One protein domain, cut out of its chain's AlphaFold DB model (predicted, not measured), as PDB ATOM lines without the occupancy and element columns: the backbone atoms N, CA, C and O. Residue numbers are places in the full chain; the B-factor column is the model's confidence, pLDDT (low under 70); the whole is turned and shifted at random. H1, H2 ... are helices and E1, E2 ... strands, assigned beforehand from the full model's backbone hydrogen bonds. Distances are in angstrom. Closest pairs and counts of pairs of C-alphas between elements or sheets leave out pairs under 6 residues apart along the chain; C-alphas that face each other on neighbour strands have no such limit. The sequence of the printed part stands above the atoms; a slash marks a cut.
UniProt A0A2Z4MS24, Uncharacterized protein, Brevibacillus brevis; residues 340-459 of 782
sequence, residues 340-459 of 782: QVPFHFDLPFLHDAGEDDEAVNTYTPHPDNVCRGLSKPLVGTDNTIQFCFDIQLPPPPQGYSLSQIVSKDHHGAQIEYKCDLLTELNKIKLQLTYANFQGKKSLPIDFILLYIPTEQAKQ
ATOM      1  N   GLN A 340      17.172   5.163 -26.724       90.44
ATOM      2  CA  GLN A 340      16.130   6.054 -26.226       90.44
ATOM      3  C   GLN A 340      16.773   7.112 -25.334       90.44
ATOM      4  O   GLN A 340      17.430   6.774 -24.350       90.44
ATOM      5  N   VAL A 341      16.614   8.382 -25.697       89.06
ATOM      6  CA  VAL A 341      17.186   9.511 -24.955       89.06
ATOM      7  C   VAL A 341      16.041  10.394 -24.460       89.06
ATOM      8  O   VAL A 341      15.280  10.902 -25.288       89.06
ATOM      9  N   PRO A 342      15.879  10.573 -23.138       89.00
ATOM     10  CA  PRO A 342      14.893  11.498 -22.600       89.00
ATOM     11  C   PRO A 342      15.319  12.943 -22.887       89.00
ATOM     12  O   PRO A 342      16.482  13.312 -22.717       89.00
ATOM     13  N   PHE A 343      14.367  13.758 -23.324       90.88
ATOM     14  CA  PHE A 343      14.525  15.175 -23.603       90.88
ATOM     15  C   PHE A 343      13.440  15.955 -22.869       90.88
ATOM     16  O   PHE A 343      12.257  15.851 -23.189       90.88
ATOM     17  N   HIS A 344      13.886  16.730 -21.890       90.12
ATOM     18  CA  HIS A 344      13.050  17.577 -21.058       90.12
ATOM     19  C   HIS A 344      13.090  19.017 -21.564       90.12
ATOM     20  O   HIS A 344      14.171  19.542 -21.852       90.12
ATOM     21  N   PHE A 345      11.933  19.667 -21.636       90.25
ATOM     22  CA  PHE A 345      11.838  21.103 -21.876       90.25
ATOM     23  C   PHE A 345      10.581  21.688 -21.228       90.25
ATOM     24  O   PHE A 345       9.570  21.012 -21.054       90.25
ATOM     25  N   ASP A 346      10.636  22.981 -20.928       89.31
ATOM     26  CA  ASP A 346       9.523  23.725 -20.355       89.31
ATOM     27  C   ASP A 346       8.859  24.596 -21.423       89.31
ATOM     28  O   ASP A 346       9.526  25.401 -22.079       89.31
ATOM     29  N   LEU A 347       7.539  24.478 -21.583       90.00
ATOM     30  CA  LEU A 347       6.753  25.415 -22.386       90.00
ATOM     31  C   LEU A 347       6.449  26.669 -21.561       90.00
ATOM     32  O   LEU A 347       5.700  26.567 -20.588       90.00
ATOM     33  N   PRO A 348       6.982  27.848 -21.921       90.00
ATOM     34  CA  PRO A 348       6.732  29.068 -21.169       90.00
ATOM     35  C   PRO A 348       5.336  29.633 -21.453       90.00
ATOM     36  O   PRO A 348       4.842  29.591 -22.581       90.00
ATOM     37  N   PHE A 349       4.725  30.236 -20.434       87.81
ATOM     38  CA  PHE A 349       3.535  31.063 -20.603       87.81
ATOM     39  C   PHE A 349       3.938  32.423 -21.180       87.81
ATOM     40  O   PHE A 349       4.484  33.272 -20.472       87.81
ATOM     41  N   LEU A 350       3.685  32.626 -22.473       88.00
ATOM     42  CA  LEU A 350       3.965  33.881 -23.166       88.00
ATOM     43  C   LEU A 350       2.645  34.597 -23.452       88.00
ATOM     44  O   LEU A 350       1.879  34.179 -24.322       88.00
ATOM     45  N   HIS A 351       2.376  35.639 -22.668       83.50
ATOM     46  CA  HIS A 351       1.178  36.463 -22.772       83.50
ATOM     47  C   HIS A 351       1.373  37.584 -23.795       83.50
ATOM     48  O   HIS A 351       2.301  38.381 -23.665       83.50
ATOM     49  N   ASP A 352       0.492  37.633 -24.795       79.12
ATOM     50  CA  ASP A 352       0.559  38.593 -25.901       79.12
ATOM     51  C   ASP A 352      -0.260  39.863 -25.601       79.12
ATOM     52  O   ASP A 352       0.217  40.976 -25.831       79.12
ATOM     53  N   ALA A 353      -1.503  39.714 -25.123       71.75
ATOM     54  CA  ALA A 353      -2.424  40.819 -24.832       71.75
ATOM     55  C   ALA A 353      -3.608  40.354 -23.968       71.75
ATOM     56  O   ALA A 353      -4.094  39.244 -24.181       71.75
ATOM     57  N   GLY A 354      -4.104  41.215 -23.069       69.75
ATOM     58  CA  GLY A 354      -5.216  40.915 -22.158       69.75
ATOM     59  C   GLY A 354      -4.940  41.307 -20.698       69.75
ATOM     60  O   GLY A 354      -3.928  41.945 -20.415       69.75
ATOM     61  N   GLU A 355      -5.840  40.941 -19.782       67.19
ATOM     62  CA  GLU A 355      -5.721  41.145 -18.324       67.19
ATOM     63  C   GLU A 355      -5.226  39.895 -17.565       67.19
ATOM     64  O   GLU A 355      -4.874  40.007 -16.398       67.19
ATOM     65  N   ASP A 356      -5.178  38.708 -18.190       70.62
ATOM     66  CA  ASP A 356      -4.689  37.482 -17.528       70.62
ATOM     67  C   ASP A 356      -3.165  37.355 -17.584       70.62
ATOM     68  O   ASP A 356      -2.592  36.621 -18.395       70.62
ATOM     69  N   ASP A 357      -2.511  38.064 -16.669       72.94
ATOM     70  CA  ASP A 357      -1.090  37.922 -16.387       72.94
ATOM     71  C   ASP A 357      -0.796  36.861 -15.318       72.94
ATOM     72  O   ASP A 357       0.373  36.671 -14.987       72.94
ATOM     73  N   GLU A 358      -1.798  36.121 -14.821       77.88
ATOM     74  CA  GLU A 358      -1.668  35.074 -13.796       77.88
ATOM     75  C   GLU A 358      -1.649  33.651 -14.385       77.88
ATOM     76  O   GLU A 358      -1.167  32.738 -13.720       77.88
ATOM     77  N   ALA A 359      -1.987  33.468 -15.668       80.88
ATOM     78  CA  ALA A 359      -1.994  32.178 -16.383       80.88
ATOM     79  C   ALA A 359      -3.052  31.186 -15.863       80.88
ATOM     80  O   ALA A 359      -2.823  29.971 -15.808       80.88
ATOM     81  N   VAL A 360      -4.209  31.704 -15.451       82.50
ATOM     82  CA  VAL A 360      -5.298  30.912 -14.852       82.50
ATOM     83  C   VAL A 360      -6.407  30.559 -15.847       82.50
ATOM     84  O   VAL A 360      -7.201  29.653 -15.583       82.50
ATOM     85  N   ASN A 361      -6.461  31.227 -17.003       85.81
ATOM     86  CA  ASN A 361      -7.489  30.961 -18.001       85.81
ATOM     87  C   ASN A 361      -7.236  29.707 -18.843       85.81
ATOM     88  O   ASN A 361      -6.124  29.200 -18.993       85.81
ATOM     89  N   THR A 362      -8.327  29.235 -19.447       87.06
ATOM     90  CA  THR A 362      -8.305  28.201 -20.483       87.06
ATOM     91  C   THR A 362      -8.292  28.852 -21.859       87.06
ATOM     92  O   THR A 362      -9.174  29.648 -22.175       87.06
ATOM     93  N   TYR A 363      -7.323  28.477 -22.686       88.25
ATOM     94  CA  TYR A 363      -7.133  29.019 -24.023       88.25
ATOM     95  C   TYR A 363      -7.446  27.969 -25.088       88.25
ATOM     96  O   TYR A 363      -7.116  26.789 -24.944       88.25
ATOM     97  N   THR A 364      -8.050  28.419 -26.187       88.50
ATOM     98  CA  THR A 364      -8.326  27.619 -27.395       88.50
ATOM     99  C   THR A 364      -7.809  28.353 -28.638       88.50
ATOM    100  O   THR A 364      -7.542  29.548 -28.545       88.50
ATOM    101  N   PRO A 365      -7.609  27.704 -29.797       87.69
ATOM    102  CA  PRO A 365      -6.957  28.334 -30.943       87.69
ATOM    103  C   PRO A 365      -7.758  29.530 -31.469       87.69
ATOM    104  O   PRO A 365      -8.971  29.439 -31.660       87.69
ATOM    105  N   HIS A 366      -7.083  30.647 -31.736       86.69
ATOM    106  CA  HIS A 366      -7.713  31.828 -32.317       86.69
ATOM    107  C   HIS A 366      -8.162  31.535 -33.767       86.69
ATOM    108  O   HIS A 366      -7.356  31.017 -34.546       86.69
ATOM    109  N   PRO A 367      -9.393  31.911 -34.179       81.56
ATOM    110  CA  PRO A 367      -9.929  31.589 -35.509       81.56
ATOM    111  C   PRO A 367      -9.061  32.076 -36.680       81.56
ATOM    112  O   PRO A 367      -8.866  31.344 -37.645       81.56
ATOM    113  N   ASP A 368      -8.502  33.287 -36.572       83.62
ATOM    114  CA  ASP A 368      -7.690  33.902 -37.636       83.62
ATOM    115  C   ASP A 368      -6.184  33.585 -37.560       83.62
ATOM    116  O   ASP A 368      -5.455  33.799 -38.528       83.62
ATOM    117  N   ASN A 369      -5.686  33.104 -36.414       86.62
ATOM    118  CA  ASN A 369      -4.269  32.782 -36.236       86.62
ATOM    119  C   ASN A 369      -4.099  31.643 -35.233       86.62
ATOM    120  O   ASN A 369      -4.026  31.843 -34.025       86.62
ATOM    121  N   VAL A 370      -3.945  30.439 -35.766       83.75
ATOM    122  CA  VAL A 370      -3.833  29.202 -34.990       83.75
ATOM    123  C   VAL A 370      -2.578  29.114 -34.104       83.75
ATOM    124  O   VAL A 370      -2.478  28.192 -33.299       83.75
ATOM    125  N   CYS A 371      -1.631  30.053 -34.237       87.62
ATOM    126  CA  CYS A 371      -0.470  30.192 -33.354       87.62
ATOM    127  C   CYS A 371      -0.708  31.116 -32.155       87.62
ATOM    128  O   CYS A 371       0.220  31.348 -31.377       87.62
ATOM    129  N   ARG A 372      -1.940  31.601 -31.974       87.12
ATOM    130  CA  ARG A 372      -2.388  32.291 -30.765       87.12
ATOM    131  C   ARG A 372      -3.519  31.520 -30.096       87.12
ATOM    132  O   ARG A 372      -4.473  31.112 -30.755       87.12
ATOM    133  N   GLY A 373      -3.412  31.341 -28.789       86.50
ATOM    134  CA  GLY A 373      -4.502  30.910 -27.930       86.50
ATOM    135  C   GLY A 373      -5.360  32.105 -27.553       86.50
ATOM    136  O   GLY A 373      -4.831  33.183 -27.323       86.50
ATOM    137  N   LEU A 374      -6.669  31.914 -27.494       87.31
ATOM    138  CA  LEU A 374      -7.675  32.913 -27.177       87.31
ATOM    139  C   LEU A 374      -8.522  32.418 -26.005       87.31
ATOM    140  O   LEU A 374      -9.050  31.303 -26.035       87.31
ATOM    141  N   SER A 375      -8.672  33.269 -24.998       84.31
ATOM    142  CA  SER A 375      -9.653  33.131 -23.926       84.31
ATOM    143  C   SER A 375     -10.531  34.379 -23.924       84.31
ATOM    144  O   SER A 375     -10.024  35.494 -23.802       84.31
ATOM    145  N   LYS A 376     -11.844  34.195 -24.101       81.44
ATOM    146  CA  LYS A 376     -12.821  35.290 -24.135       81.44
ATOM    147  C   LYS A 376     -13.468  35.460 -22.759       81.44
ATOM    148  O   LYS A 376     -14.332  34.648 -22.413       81.44
ATOM    149  N   PRO A 377     -13.082  36.471 -21.962       72.12
ATOM    150  CA  PRO A 377     -13.778  36.765 -20.716       72.12
ATOM    151  C   PRO A 377     -15.188  37.321 -20.995       72.12
ATOM    152  O   PRO A 377     -15.449  37.903 -22.046       72.12
ATOM    153  N   LEU A 378     -16.119  37.162 -20.044       67.69
ATOM    154  CA  LEU A 378     -17.501  37.676 -20.148       67.69
ATOM    155  C   LEU A 378     -17.567  39.217 -20.247       67.69
ATOM    156  O   LEU A 378     -18.564  39.754 -20.728       67.69
ATOM    157  N   VAL A 379     -16.522  39.913 -19.783       61.34
ATOM    158  CA  VAL A 379     -16.322  41.370 -19.845       61.34
ATOM    159  C   VAL A 379     -14.811  41.628 -19.979       61.34
ATOM    160  O   VAL A 379     -14.049  41.007 -19.246       61.34
ATOM    161  N   GLY A 380     -14.374  42.522 -20.877       67.94
ATOM    162  CA  GLY A 380     -12.956  42.904 -21.038       67.94
ATOM    163  C   GLY A 380     -12.379  42.635 -22.434       67.94
ATOM    164  O   GLY A 380     -13.105  42.260 -23.354       67.94
ATOM    165  N   THR A 381     -11.076  42.870 -22.605       71.81
ATOM    166  CA  THR A 381     -10.347  42.499 -23.829       71.81
ATOM    167  C   THR A 381     -10.015  41.015 -23.828       71.81
ATOM    168  O   THR A 381      -9.623  40.465 -22.801       71.81
ATOM    169  N   ASP A 382     -10.133  40.388 -24.991       82.31
ATOM    170  CA  ASP A 382      -9.743  39.004 -25.231       82.31
ATOM    171  C   ASP A 382      -8.295  38.734 -24.769       82.31
ATOM    172  O   ASP A 382      -7.368  39.444 -25.165       82.31
ATOM    173  N   ASN A 383      -8.100  37.698 -23.947       81.94
ATOM    174  CA  ASN A 383      -6.775  37.283 -23.487       81.94
ATOM    175  C   ASN A 383      -6.133  36.382 -24.541       81.94
ATOM    176  O   ASN A 383      -6.727  35.376 -24.943       81.94
ATOM    177  N   THR A 384      -4.907  36.703 -24.952       85.38
ATOM    178  CA  THR A 384      -4.177  35.945 -25.971       85.38
ATOM    179  C   THR A 384      -2.786  35.526 -25.523       85.38
ATOM    180  O   THR A 384      -2.073  36.287 -24.870       85.38
ATOM    181  N   ILE A 385      -2.406  34.293 -25.871       88.19
ATOM    182  CA  ILE A 385      -1.102  33.699 -25.539       88.19
ATOM    183  C   ILE A 385      -0.493  32.998 -26.752       88.19
ATOM    184  O   ILE A 385      -1.210  32.615 -27.679       88.19
ATOM    185  N   GLN A 386       0.819  32.779 -26.744       90.00
ATOM    186  CA  GLN A 386       1.489  32.044 -27.816       90.00
ATOM    187  C   GLN A 386       1.149  30.545 -27.770       90.00
ATOM    188  O   GLN A 386       1.318  29.882 -26.750       90.00
ATOM    189  N   PHE A 387       0.683  29.997 -28.896       91.12
ATOM    190  CA  PHE A 387       0.336  28.577 -29.052       91.12
ATOM    191  C   PHE A 387       1.354  27.780 -29.883       91.12
ATOM    192  O   PHE A 387       1.364  26.558 -29.790       91.12
ATOM    193  N   CYS A 388       2.219  28.430 -30.666       90.50
ATOM    194  CA  CYS A 388       3.242  27.757 -31.478       90.50
ATOM    195  C   CYS A 388       4.648  27.942 -30.894       90.50
ATOM    196  O   CYS A 388       5.094  29.076 -30.713       90.50
ATOM    197  N   PHE A 389       5.364  26.837 -30.692       90.50
ATOM    198  CA  PHE A 389       6.730  26.797 -30.173       90.50
ATOM    199  C   PHE A 389       7.643  25.990 -31.098       90.50
ATOM    200  O   PHE A 389       7.324  24.859 -31.469       90.50
ATOM    201  N   ASP A 390       8.802  26.564 -31.420       89.56
ATOM    202  CA  ASP A 390       9.878  25.895 -32.151       89.56
ATOM    203  C   ASP A 390      10.961  25.476 -31.145       89.56
ATOM    204  O   ASP A 390      11.722  26.307 -30.646       89.56
ATOM    205  N   ILE A 391      11.027  24.182 -30.836       90.00
ATOM    206  CA  ILE A 391      11.920  23.629 -29.815       90.00
ATOM    207  C   ILE A 391      13.128  22.989 -30.502       90.00
ATOM    208  O   ILE A 391      12.981  22.091 -31.335       90.00
ATOM    209  N   GLN A 392      14.331  23.450 -30.161       87.56
ATOM    210  CA  GLN A 392      15.582  22.892 -30.675       87.56
ATOM    211  C   GLN A 392      15.950  21.619 -29.909       87.56
ATOM    212  O   GLN A 392      16.065  21.646 -28.685       87.56
ATOM    213  N   LEU A 393      16.175  20.519 -30.630       86.94
ATOM    214  CA  LEU A 393      16.618  19.259 -30.036       86.94
ATOM    215  C   LEU A 393      18.146  19.226 -29.849       86.94
ATOM    216  O   LEU A 393      18.869  19.897 -30.603       86.94
ATOM    217  N   PRO A 394      18.661  18.434 -28.887       83.62
ATOM    218  CA  PRO A 394      20.095  18.201 -28.739       83.62
ATOM    219  C   PRO A 394      20.671  17.512 -29.990       83.62
ATOM    220  O   PRO A 394      19.937  16.834 -30.718       83.62
ATOM    221  N   PRO A 395      21.975  17.677 -30.281       82.56
ATOM    222  CA  PRO A 395      22.598  17.001 -31.413       82.56
ATOM    223  C   PRO A 395      22.496  15.471 -31.258       82.56
ATOM    224  O   PRO A 395      22.649  14.963 -30.142       82.56
ATOM    225  N   PRO A 396      22.238  14.724 -32.349       83.44
ATOM    226  CA  PRO A 396      22.157  13.270 -32.299       83.44
ATOM    227  C   PRO A 396      23.494  12.649 -31.850       83.44
ATOM    228  O   PRO A 396      24.558  13.178 -32.186       83.44
ATOM    229  N   PRO A 397      23.473  11.505 -31.141       84.06
ATOM    230  CA  PRO A 397      24.682  10.733 -30.867       84.06
ATOM    231  C   PRO A 397      25.417  10.349 -32.162       84.06
ATOM    232  O   PRO A 397      24.790  10.079 -33.187       84.06
ATOM    233  N   GLN A 398      26.748  10.275 -32.117       80.25
ATOM    234  CA  GLN A 398      27.564   9.915 -33.281       80.25
ATOM    235  C   GLN A 398      27.136   8.557 -33.870       80.25
ATOM    236  O   GLN A 398      27.061   7.568 -33.142       80.25
ATOM    237  N   GLY A 399      26.863   8.511 -35.179       81.75
ATOM    238  CA  GLY A 399      26.427   7.295 -35.884       81.75
ATOM    239  C   GLY A 399      24.932   6.968 -35.755       81.75
ATOM    240  O   GLY A 399      24.508   5.903 -36.197       81.75
ATOM    241  N   TYR A 400      24.128   7.864 -35.179       87.44
ATOM    242  CA  TYR A 400      22.686   7.688 -35.008       87.44
ATOM    243  C   TYR A 400      21.894   8.822 -35.668       87.44
ATOM    244  O   TYR A 400      22.342   9.968 -35.701       87.44
ATOM    245  N   SER A 401      20.695   8.515 -36.162       86.62
ATOM    246  CA  SER A 401      19.731   9.501 -36.656       86.62
ATOM    247  C   SER A 401      18.458   9.481 -35.813       86.62
ATOM    248  O   SER A 401      18.020   8.436 -35.324       86.62
ATOM    249  N   LEU A 402      17.870  10.661 -35.605       86.62
ATOM    250  CA  LEU A 402      16.591  10.779 -34.916       86.62
ATOM    251  C   LEU A 402      15.490  10.195 -35.805       86.62
ATOM    252  O   LEU A 402      15.283  10.668 -36.921       86.62
ATOM    253  N   SER A 403      14.785   9.185 -35.304       86.88
ATOM    254  CA  SER A 403      13.698   8.537 -36.035       86.88
ATOM    255  C   SER A 403      12.347   9.141 -35.675       86.88
ATOM    256  O   SER A 403      11.628   9.621 -36.549       86.88
ATOM    257  N   GLN A 404      12.002   9.130 -34.388       86.94
ATOM    258  CA  GLN A 404      10.691   9.556 -33.910       86.94
ATOM    259  C   GLN A 404      10.713   9.876 -32.413       86.94
ATOM    260  O   GLN A 404      11.665   9.560 -31.699       86.94
ATOM    261  N   ILE A 405       9.622  10.471 -31.938       87.56
ATOM    262  CA  ILE A 405       9.326  10.628 -30.513       87.56
ATOM    263  C   ILE A 405       8.449   9.440 -30.107       87.56
ATOM    264  O   ILE A 405       7.323   9.330 -30.591       87.56
ATOM    265  N   VAL A 406       8.959   8.549 -29.254       88.06
ATOM    266  CA  VAL A 406       8.258   7.306 -28.866       88.06
ATOM    267  C   VAL A 406       7.357   7.468 -27.650       88.06
ATOM    268  O   VAL A 406       6.413   6.703 -27.487       88.06
ATOM    269  N   SER A 407       7.619   8.470 -26.813       88.00
ATOM    270  CA  SER A 407       6.761   8.818 -25.682       88.00
ATOM    271  C   SER A 407       6.675  10.327 -25.534       88.00
ATOM    272  O   SER A 407       7.658  11.035 -25.773       88.00
ATOM    273  N   LYS A 408       5.489  10.795 -25.152       90.19
ATOM    274  CA  LYS A 408       5.179  12.193 -24.881       90.19
ATOM    275  C   LYS A 408       4.461  12.261 -23.541       90.19
ATOM    276  O   LYS A 408       3.329  11.795 -23.447       90.19
ATOM    277  N   ASP A 409       5.116  12.824 -22.539       88.69
ATOM    278  CA  ASP A 409       4.545  13.036 -21.214       88.69
ATOM    279  C   ASP A 409       4.504  14.538 -20.916       88.69
ATOM    280  O   ASP A 409       5.450  15.274 -21.191       88.69
ATOM    281  N   HIS A 410       3.376  14.994 -20.388       86.94
ATOM    282  CA  HIS A 410       3.134  16.381 -20.001       86.94
ATOM    283  C   HIS A 410       2.831  16.502 -18.500       86.94
ATOM    284  O   HIS A 410       2.258  17.499 -18.065       86.94
ATOM    285  N   HIS A 411       3.171  15.481 -17.700       85.94
ATOM    286  CA  HIS A 411       3.140  15.503 -16.229       85.94
ATOM    287  C   HIS A 411       1.799  15.963 -15.637       85.94
ATOM    288  O   HIS A 411       1.743  16.691 -14.643       85.94
ATOM    289  N   GLY A 412       0.694  15.570 -16.278       79.94
ATOM    290  CA  GLY A 412      -0.664  15.942 -15.868       79.94
ATOM    291  C   GLY A 412      -1.074  17.388 -16.184       79.94
ATOM    292  O   GLY A 412      -2.140  17.816 -15.741       79.94
ATOM    293  N   ALA A 413      -0.275  18.144 -16.948       83.94
ATOM    294  CA  ALA A 413      -0.657  19.462 -17.456       83.94
ATOM    295  C   ALA A 413      -1.919  19.380 -18.333       83.94
ATOM    296  O   ALA A 413      -2.072  18.444 -19.118       83.94
ATOM    297  N   GLN A 414      -2.808  20.371 -18.227       86.50
ATOM    298  CA  GLN A 414      -4.040  20.446 -19.019       86.50
ATOM    299  C   GLN A 414      -3.771  21.070 -20.392       86.50
ATOM    300  O   GLN A 414      -4.117  22.225 -20.647       86.50
ATOM    301  N   ILE A 415      -3.125  20.302 -21.267       89.44
ATOM    302  CA  ILE A 415      -2.797  20.715 -22.632       89.44
ATOM    303  C   ILE A 415      -3.207  19.660 -23.653       89.44
ATOM    304  O   ILE A 415      -3.099  18.463 -23.406       89.44
ATOM    305  N   GLU A 416      -3.602  20.120 -24.833       88.06
ATOM    306  CA  GLU A 416      -3.658  19.309 -26.047       88.06
ATOM    307  C   GLU A 416      -2.831  20.010 -27.117       88.06
ATOM    308  O   GLU A 416      -2.782  21.243 -27.165       88.06
ATOM    309  N   TYR A 417      -2.148  19.243 -27.961       90.19
ATOM    310  CA  TYR A 417      -1.250  19.814 -28.954       90.19
ATOM    311  C   TYR A 417      -1.049  18.913 -30.164       90.19
ATOM    312  O   TYR A 417      -1.069  17.682 -30.088       90.19
ATOM    313  N   LYS A 418      -0.752  19.560 -31.286       88.06
ATOM    314  CA  LYS A 418      -0.164  18.943 -32.464       88.06
ATOM    315  C   LYS A 418       1.356  19.093 -32.394       88.06
ATOM    316  O   LYS A 418       1.873  20.156 -32.066       88.06
ATOM    317  N   CYS A 419       2.079  18.018 -32.679       88.12
ATOM    318  CA  CYS A 419       3.536  17.990 -32.617       88.12
ATOM    319  C   CYS A 419       4.079  17.410 -33.920       88.12
ATOM    320  O   CYS A 419       3.902  16.217 -34.182       88.12
ATOM    321  N   ASP A 420       4.739  18.267 -34.695       86.62
ATOM    322  CA  ASP A 420       5.367  17.928 -35.965       86.62
ATOM    323  C   ASP A 420       6.893  17.869 -35.746       86.62
ATOM    324  O   ASP A 420       7.541  18.871 -35.423       86.62
ATOM    325  N   LEU A 421       7.473  16.669 -35.873       84.88
ATOM    326  CA  LEU A 421       8.915  16.450 -35.752       84.88
ATOM    327  C   LEU A 421       9.598  16.740 -37.094       84.88
ATOM    328  O   LEU A 421       9.358  16.042 -38.076       84.88
ATOM    329  N   LEU A 422      10.482  17.737 -37.124       83.81
ATOM    330  CA  LEU A 422      11.281  18.089 -38.297       83.81
ATOM    331  C   LEU A 422      12.683  17.493 -38.143       83.81
ATOM    332  O   LEU A 422      13.613  18.159 -37.676       83.81
ATOM    333  N   THR A 423      12.822  16.221 -38.520       75.69
ATOM    334  CA  THR A 423      14.054  15.427 -38.363       75.69
ATOM    335  C   THR A 423      15.269  16.055 -39.054       75.69
ATOM    336  O   THR A 423      16.348  16.069 -38.470       75.69
ATOM    337  N   GLU A 424      15.100  16.652 -40.237       75.38
ATOM    338  CA  GLU A 424      16.185  17.297 -41.002       75.38
ATOM    339  C   GLU A 424      16.729  18.576 -40.346       75.38
ATOM    340  O   GLU A 424      17.907  18.898 -40.478       75.38
ATOM    341  N   LEU A 425      15.876  19.306 -39.624       78.44
ATOM    342  CA  LEU A 425      16.233  20.564 -38.959       78.44
ATOM    343  C   LEU A 425      16.568  20.368 -37.474       78.44
ATOM    344  O   LEU A 425      16.880  21.342 -36.789       78.44
ATOM    345  N   ASN A 426      16.489  19.128 -36.975       83.94
ATOM    346  CA  ASN A 426      16.637  18.760 -35.568       83.94
ATOM    347  C   ASN A 426      15.767  19.629 -34.634       83.94
ATOM    348  O   ASN A 426      16.228  20.148 -33.615       83.94
ATOM    349  N   LYS A 427      14.508  19.845 -35.030       85.81
ATOM    350  CA  LYS A 427      13.556  20.731 -34.349       85.81
ATOM    351  C   LYS A 427      12.196  20.067 -34.200       85.81
ATOM    352  O   LYS A 427      11.780  19.277 -35.046       85.81
ATOM    353  N   ILE A 428      11.474  20.450 -33.156       88.94
ATOM    354  CA  ILE A 428      10.064  20.106 -32.972       88.94
ATOM    355  C   ILE A 428       9.241  21.377 -33.106       88.94
ATOM    356  O   ILE A 428       9.530  22.368 -32.439       88.94
ATOM    357  N   LYS A 429       8.195  21.323 -33.931       88.75
ATOM    358  CA  LYS A 429       7.143  22.337 -33.939       88.75
ATOM    359  C   LYS A 429       5.977  21.837 -33.111       88.75
ATOM    360  O   LYS A 429       5.345  20.837 -33.458       88.75
ATOM    361  N   LEU A 430       5.724  22.513 -32.002       89.81
ATOM    362  CA  LEU A 430       4.638  22.191 -31.092       89.81
ATOM    363  C   LEU A 430       3.585  23.289 -31.180       89.81
ATOM    364  O   LEU A 430       3.872  24.454 -30.924       89.81
ATOM    365  N   GLN A 431       2.374  22.908 -31.567       90.44
ATOM    366  CA  GLN A 431       1.228  23.793 -31.668       90.44
ATOM    367  C   GLN A 431       0.170  23.344 -30.666       90.44
ATOM    368  O   GLN A 431      -0.428  22.282 -30.826       90.44
ATOM    369  N   LEU A 432      -0.079  24.155 -29.647       90.06
ATOM    370  CA  LEU A 432      -1.150  23.927 -28.688       90.06
ATOM    371  C   LEU A 432      -2.512  24.042 -29.397       90.06
ATOM    372  O   LEU A 432      -2.737  24.933 -30.215       90.06
ATOM    373  N   THR A 433      -3.418  23.119 -29.101       89.19
ATOM    374  CA  THR A 433      -4.830  23.137 -29.518       89.19
ATOM    375  C   THR A 433      -5.766  23.348 -28.334       89.19
ATOM    376  O   THR A 433      -6.933  23.676 -28.520       89.19
ATOM    377  N   TYR A 434      -5.244  23.211 -27.120       90.88
ATOM    378  CA  TYR A 434      -5.897  23.538 -25.864       90.88
ATOM    379  C   TYR A 434      -4.806  23.761 -24.820       90.88
ATOM    380  O   TYR A 434      -3.841  22.995 -24.780       90.88
ATOM    381  N   ALA A 435      -4.932  24.780 -23.974       88.88
ATOM    382  CA  ALA A 435      -4.001  24.952 -22.865       88.88
ATOM    383  C   ALA A 435      -4.642  25.659 -21.675       88.88
ATOM    384  O   ALA A 435      -5.225  26.734 -21.817       88.88
ATOM    385  N   ASN A 436      -4.467  25.081 -20.490       88.50
ATOM    386  CA  ASN A 436      -4.697  25.734 -19.212       88.50
ATOM    387  C   ASN A 436      -3.443  25.563 -18.346       88.50
ATOM    388  O   ASN A 436      -3.055  24.449 -17.989       88.50
ATOM    389  N   PHE A 437      -2.801  26.685 -18.032       86.94
ATOM    390  CA  PHE A 437      -1.546  26.722 -17.286       86.94
ATOM    391  C   PHE A 437      -1.755  26.649 -15.763       86.94
ATOM    392  O   PHE A 437      -0.794  26.432 -15.027       86.94
ATOM    393  N   GLN A 438      -3.001  26.766 -15.280       86.44
ATOM    394  CA  GLN A 438      -3.399  26.615 -13.874       86.44
ATOM    395  C   GLN A 438      -2.555  27.451 -12.892       86.44
ATOM    396  O   GLN A 438      -2.206  26.986 -11.805       86.44
ATOM    397  N   GLY A 439      -2.176  28.669 -13.284       82.69
ATOM    398  CA  GLY A 439      -1.339  29.564 -12.479       82.69
ATOM    399  C   GLY A 439       0.172  29.299 -12.563       82.69
ATOM    400  O   GLY A 439       0.957  30.015 -11.941       82.69
ATOM    401  N   LYS A 440       0.621  28.286 -13.322       84.94
ATOM    402  CA  LYS A 440       2.048  27.992 -13.541       84.94
ATOM    403  C   LYS A 440       2.585  28.792 -14.730       84.94
ATOM    404  O   LYS A 440       1.966  28.847 -15.783       84.94
ATOM    405  N   LYS A 441       3.775  29.387 -14.596       85.62
ATOM    406  CA  LYS A 441       4.424  30.163 -15.680       85.62
ATOM    407  C   LYS A 441       5.162  29.321 -16.719       85.62
ATOM    408  O   LYS A 441       5.632  29.862 -17.717       85.62
ATOM    409  N   SER A 442       5.220  28.014 -16.516       88.25
ATOM    410  CA  SER A 442       5.672  27.058 -17.512       88.25
ATOM    411  C   SER A 442       5.019  25.697 -17.294       88.25
ATOM    412  O   SER A 442       4.545  25.389 -16.195       88.25
ATOM    413  N   LEU A 443       4.993  24.887 -18.348       88.44
ATOM    414  CA  LEU A 443       4.529  23.507 -18.307       88.44
ATOM    415  C   LEU A 443       5.682  22.567 -18.677       88.44
ATOM    416  O   LEU A 443       6.222  22.713 -19.776       88.44
ATOM    417  N   PRO A 444       6.048  21.613 -17.803       88.75
ATOM    418  CA  PRO A 444       7.110  20.663 -18.095       88.75
ATOM    419  C   PRO A 444       6.627  19.612 -19.094       88.75
ATOM    420  O   PRO A 444       5.544  19.040 -18.937       88.75
ATOM    421  N   ILE A 445       7.448  19.336 -20.103       90.44
ATOM    422  CA  ILE A 445       7.209  18.289 -21.092       90.44
ATOM    423  C   ILE A 445       8.445  17.398 -21.195       90.44
ATOM    424  O   ILE A 445       9.560  17.884 -21.378       90.44
ATOM    425  N   ASP A 446       8.216  16.086 -21.146       90.06
ATOM    426  CA  ASP A 446       9.235  15.069 -21.375       90.06
ATOM    427  C   ASP A 446       8.923  14.270 -22.632       90.06
ATOM    428  O   ASP A 446       7.899  13.590 -22.746       90.06
ATOM    429  N   PHE A 447       9.852  14.312 -23.580       92.00
ATOM    430  CA  PHE A 447       9.830  13.469 -24.764       92.00
ATOM    431  C   PHE A 447      10.906  12.399 -24.670       92.00
ATOM    432  O   PHE A 447      12.046  12.676 -24.314       92.00
ATOM    433  N   ILE A 448      10.572  11.169 -25.057       90.12
ATOM    434  CA  ILE A 448      11.579  10.129 -25.282       90.12
ATOM    435  C   ILE A 448      11.867  10.086 -26.778       90.12
ATOM    436  O   ILE A 448      11.004   9.727 -27.585       90.12
ATOM    437  N   LEU A 449      13.085  10.473 -27.145       90.25
ATOM    438  CA  LEU A 449      13.567  10.489 -28.519       90.25
ATOM    439  C   LEU A 449      14.174   9.127 -28.865       90.25
ATOM    440  O   LEU A 449      15.068   8.651 -28.161       90.25
ATOM    441  N   LEU A 450      13.705   8.506 -29.949       90.06
ATOM    442  CA  LEU A 450      14.274   7.268 -30.478       90.06
ATOM    443  C   LEU A 450      15.315   7.585 -31.549       90.06
ATOM    444  O   LEU A 450      14.995   8.114 -32.618       90.06
ATOM    445  N   TYR A 451      16.550   7.199 -31.266       89.69
ATOM    446  CA  TYR A 451      17.680   7.279 -32.173       89.69
ATOM    447  C   TYR A 451      18.000   5.888 -32.722       89.69
ATOM    448  O   TYR A 451      18.317   4.973 -31.958       89.69
ATOM    449  N   ILE A 452      17.949   5.744 -34.044       89.50
ATOM    450  CA  ILE A 452      18.257   4.496 -34.755       89.50
ATOM    451  C   ILE A 452      19.672   4.628 -35.340       89.50
ATOM    452  O   ILE A 452      20.027   5.713 -35.817       89.50
ATOM    453  N   PRO A 453      20.521   3.586 -35.286       89.75
ATOM    454  CA  PRO A 453      21.836   3.634 -35.911       89.75
ATOM    455  C   PRO A 453      21.708   3.820 -37.422       89.75
ATOM    456  O   PRO A 453      20.859   3.202 -38.074       89.75
ATOM    457  N   THR A 454      22.567   4.665 -37.985       88.31
ATOM    458  CA  THR A 454      22.588   4.911 -39.426       88.31
ATOM    459  C   THR A 454      23.010   3.654 -40.184       88.31
ATOM    460  O   THR A 454      23.713   2.792 -39.654       88.31
ATOM    461  N   GLU A 455      22.617   3.555 -41.455       85.25
ATOM    462  CA  GLU A 455      23.069   2.452 -42.312       85.25
ATOM    463  C   GLU A 455      24.598   2.405 -42.409       85.25
ATOM    464  O   GLU A 455      25.170   1.323 -42.377       85.25
ATOM    465  N   GLN A 456      25.269   3.563 -42.395       86.25
ATOM    466  CA  GLN A 456      26.730   3.625 -42.335       86.25
ATOM    467  C   GLN A 456      27.281   2.974 -41.058       86.25
ATOM    468  O   GLN A 456      28.150   2.120 -41.150       86.25
ATOM    469  N   ALA A 457      26.728   3.287 -39.880       85.75
ATOM    470  CA  ALA A 457      27.193   2.706 -38.617       85.75
ATOM    471  C   ALA A 457      26.984   1.180 -38.549       85.75
ATOM    472  O   ALA A 457      27.788   0.465 -37.953       85.75
ATOM    473  N   LYS A 458      25.917   0.662 -39.175       86.88
ATOM    474  CA  LYS A 458      25.707  -0.789 -39.315       86.88
ATOM    475  C   LYS A 458      26.722  -1.410 -40.275       86.88
ATOM    476  O   LYS A 458      27.280  -2.456 -39.952       86.88
ATOM    477  N   GLN A 459      26.969  -0.775 -41.422       87.62
ATOM    478  CA  GLN A 459      27.959  -1.230 -42.403       87.62
ATOM    479  C   GLN A 459      29.374  -1.225 -41.822       87.62
ATOM    480  O   GLN A 459      30.097  -2.193 -42.024       87.62
TER     481      GLN A 459
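AT A GLANCE: This is residues 340 to 459 of the 782 residues of an uncharacterized protein of Brevibacillus brevis (UniProt A0A2Z4MS24). The domain is a long, narrow sandwich of two strongly twisted sheets, only partly face to face: E1, E10 and E7 make one, E2, E3, E4, E5, E6, E8 and E9 the other. E2 to E5 extend the larger sheet beyond the overlap at one end of the rod, with the loop 376 to 382 at its tip; the short helix H1 is at the opposite end. The 120 printed residues hold ten named strands, E1 to E10 in chain order, then H1, and the class is mostly strand. The small sheet has the order E1, E10, E7 and the larger one is branched; both are antiparallel. The whole is loose, with a radius of gyration of the C-alphas of 17.1 A and spans of 65 by 27 by 17 A.

IN THESE COORDINATES: E1, residues 340 to 348, begins at C-alpha 340 (16.130, 6.054, -26.226) and is 25.4 A long. It runs on into E2, residues 351 to 353, at 33 degrees. E3 is residues 362 to 366, E4 369 to 375 and E5 383 to 386; E5 runs on into E6, residues 388 to 392, at 26 degrees. E7, residues 400 to 409, is 23.4 A long and bends by 60 degrees at residue 403. E8, residues 414 to 422, is 24.7 A long; E9, residues 427 to 436, is 24.2 A long and bends by 75 degrees at residue 433. E10, residues 442 to 453, is 33.9 A long, and H1, residues 455 to 459, ends at C-alpha 459 (27.959, -1.230, -42.403).

HOW THE PARTS SIT: In the branched sheet, E9 has E3 and E6 on one side and E8 on the other side. N 418 and O 431 are 2.8 A apart in the hairpin E8 and E9, N 389 and O 430 2.8 A between E6 and E9, and N 363 and O 435 2.9 A between E3 and E9. E3, E4 and E5 form a meander, each strand the antiparallel neighbour of the one before; N 373 and O 385 of E4 and E5 are 2.8 A apart. With E2 they form a Greek key, E2 pairing with E5 through N 384 and O 353, 2.8 A. The two sheets' facing parts are 10.4 A centre to centre, their strands at 24 degrees. In the small sheet, N 343 and O 447 of the antiparallel neighbours E1 and E10 are within hydrogen-bond range at 2.7 A, and N 403 and O 450 of the antiparallel neighbours E7 and E10 are within hydrogen-bond range at 2.9 A. H1, whose O i to N i+4 pair is within hydrogen-bond range, is only just on this sheet, with 5 pairs of C-alphas within 10 A, and only grazes it with residues 455 to 458.

THE WHOLE: The C-alphas farthest apart, of Val 379 and Gln 459, are 65.5 A apart. The printed part has no cut, and no link is long. Mean pLDDT of the printed part is 85.3; residues 354 to 355 and 378 to 380 are under 70.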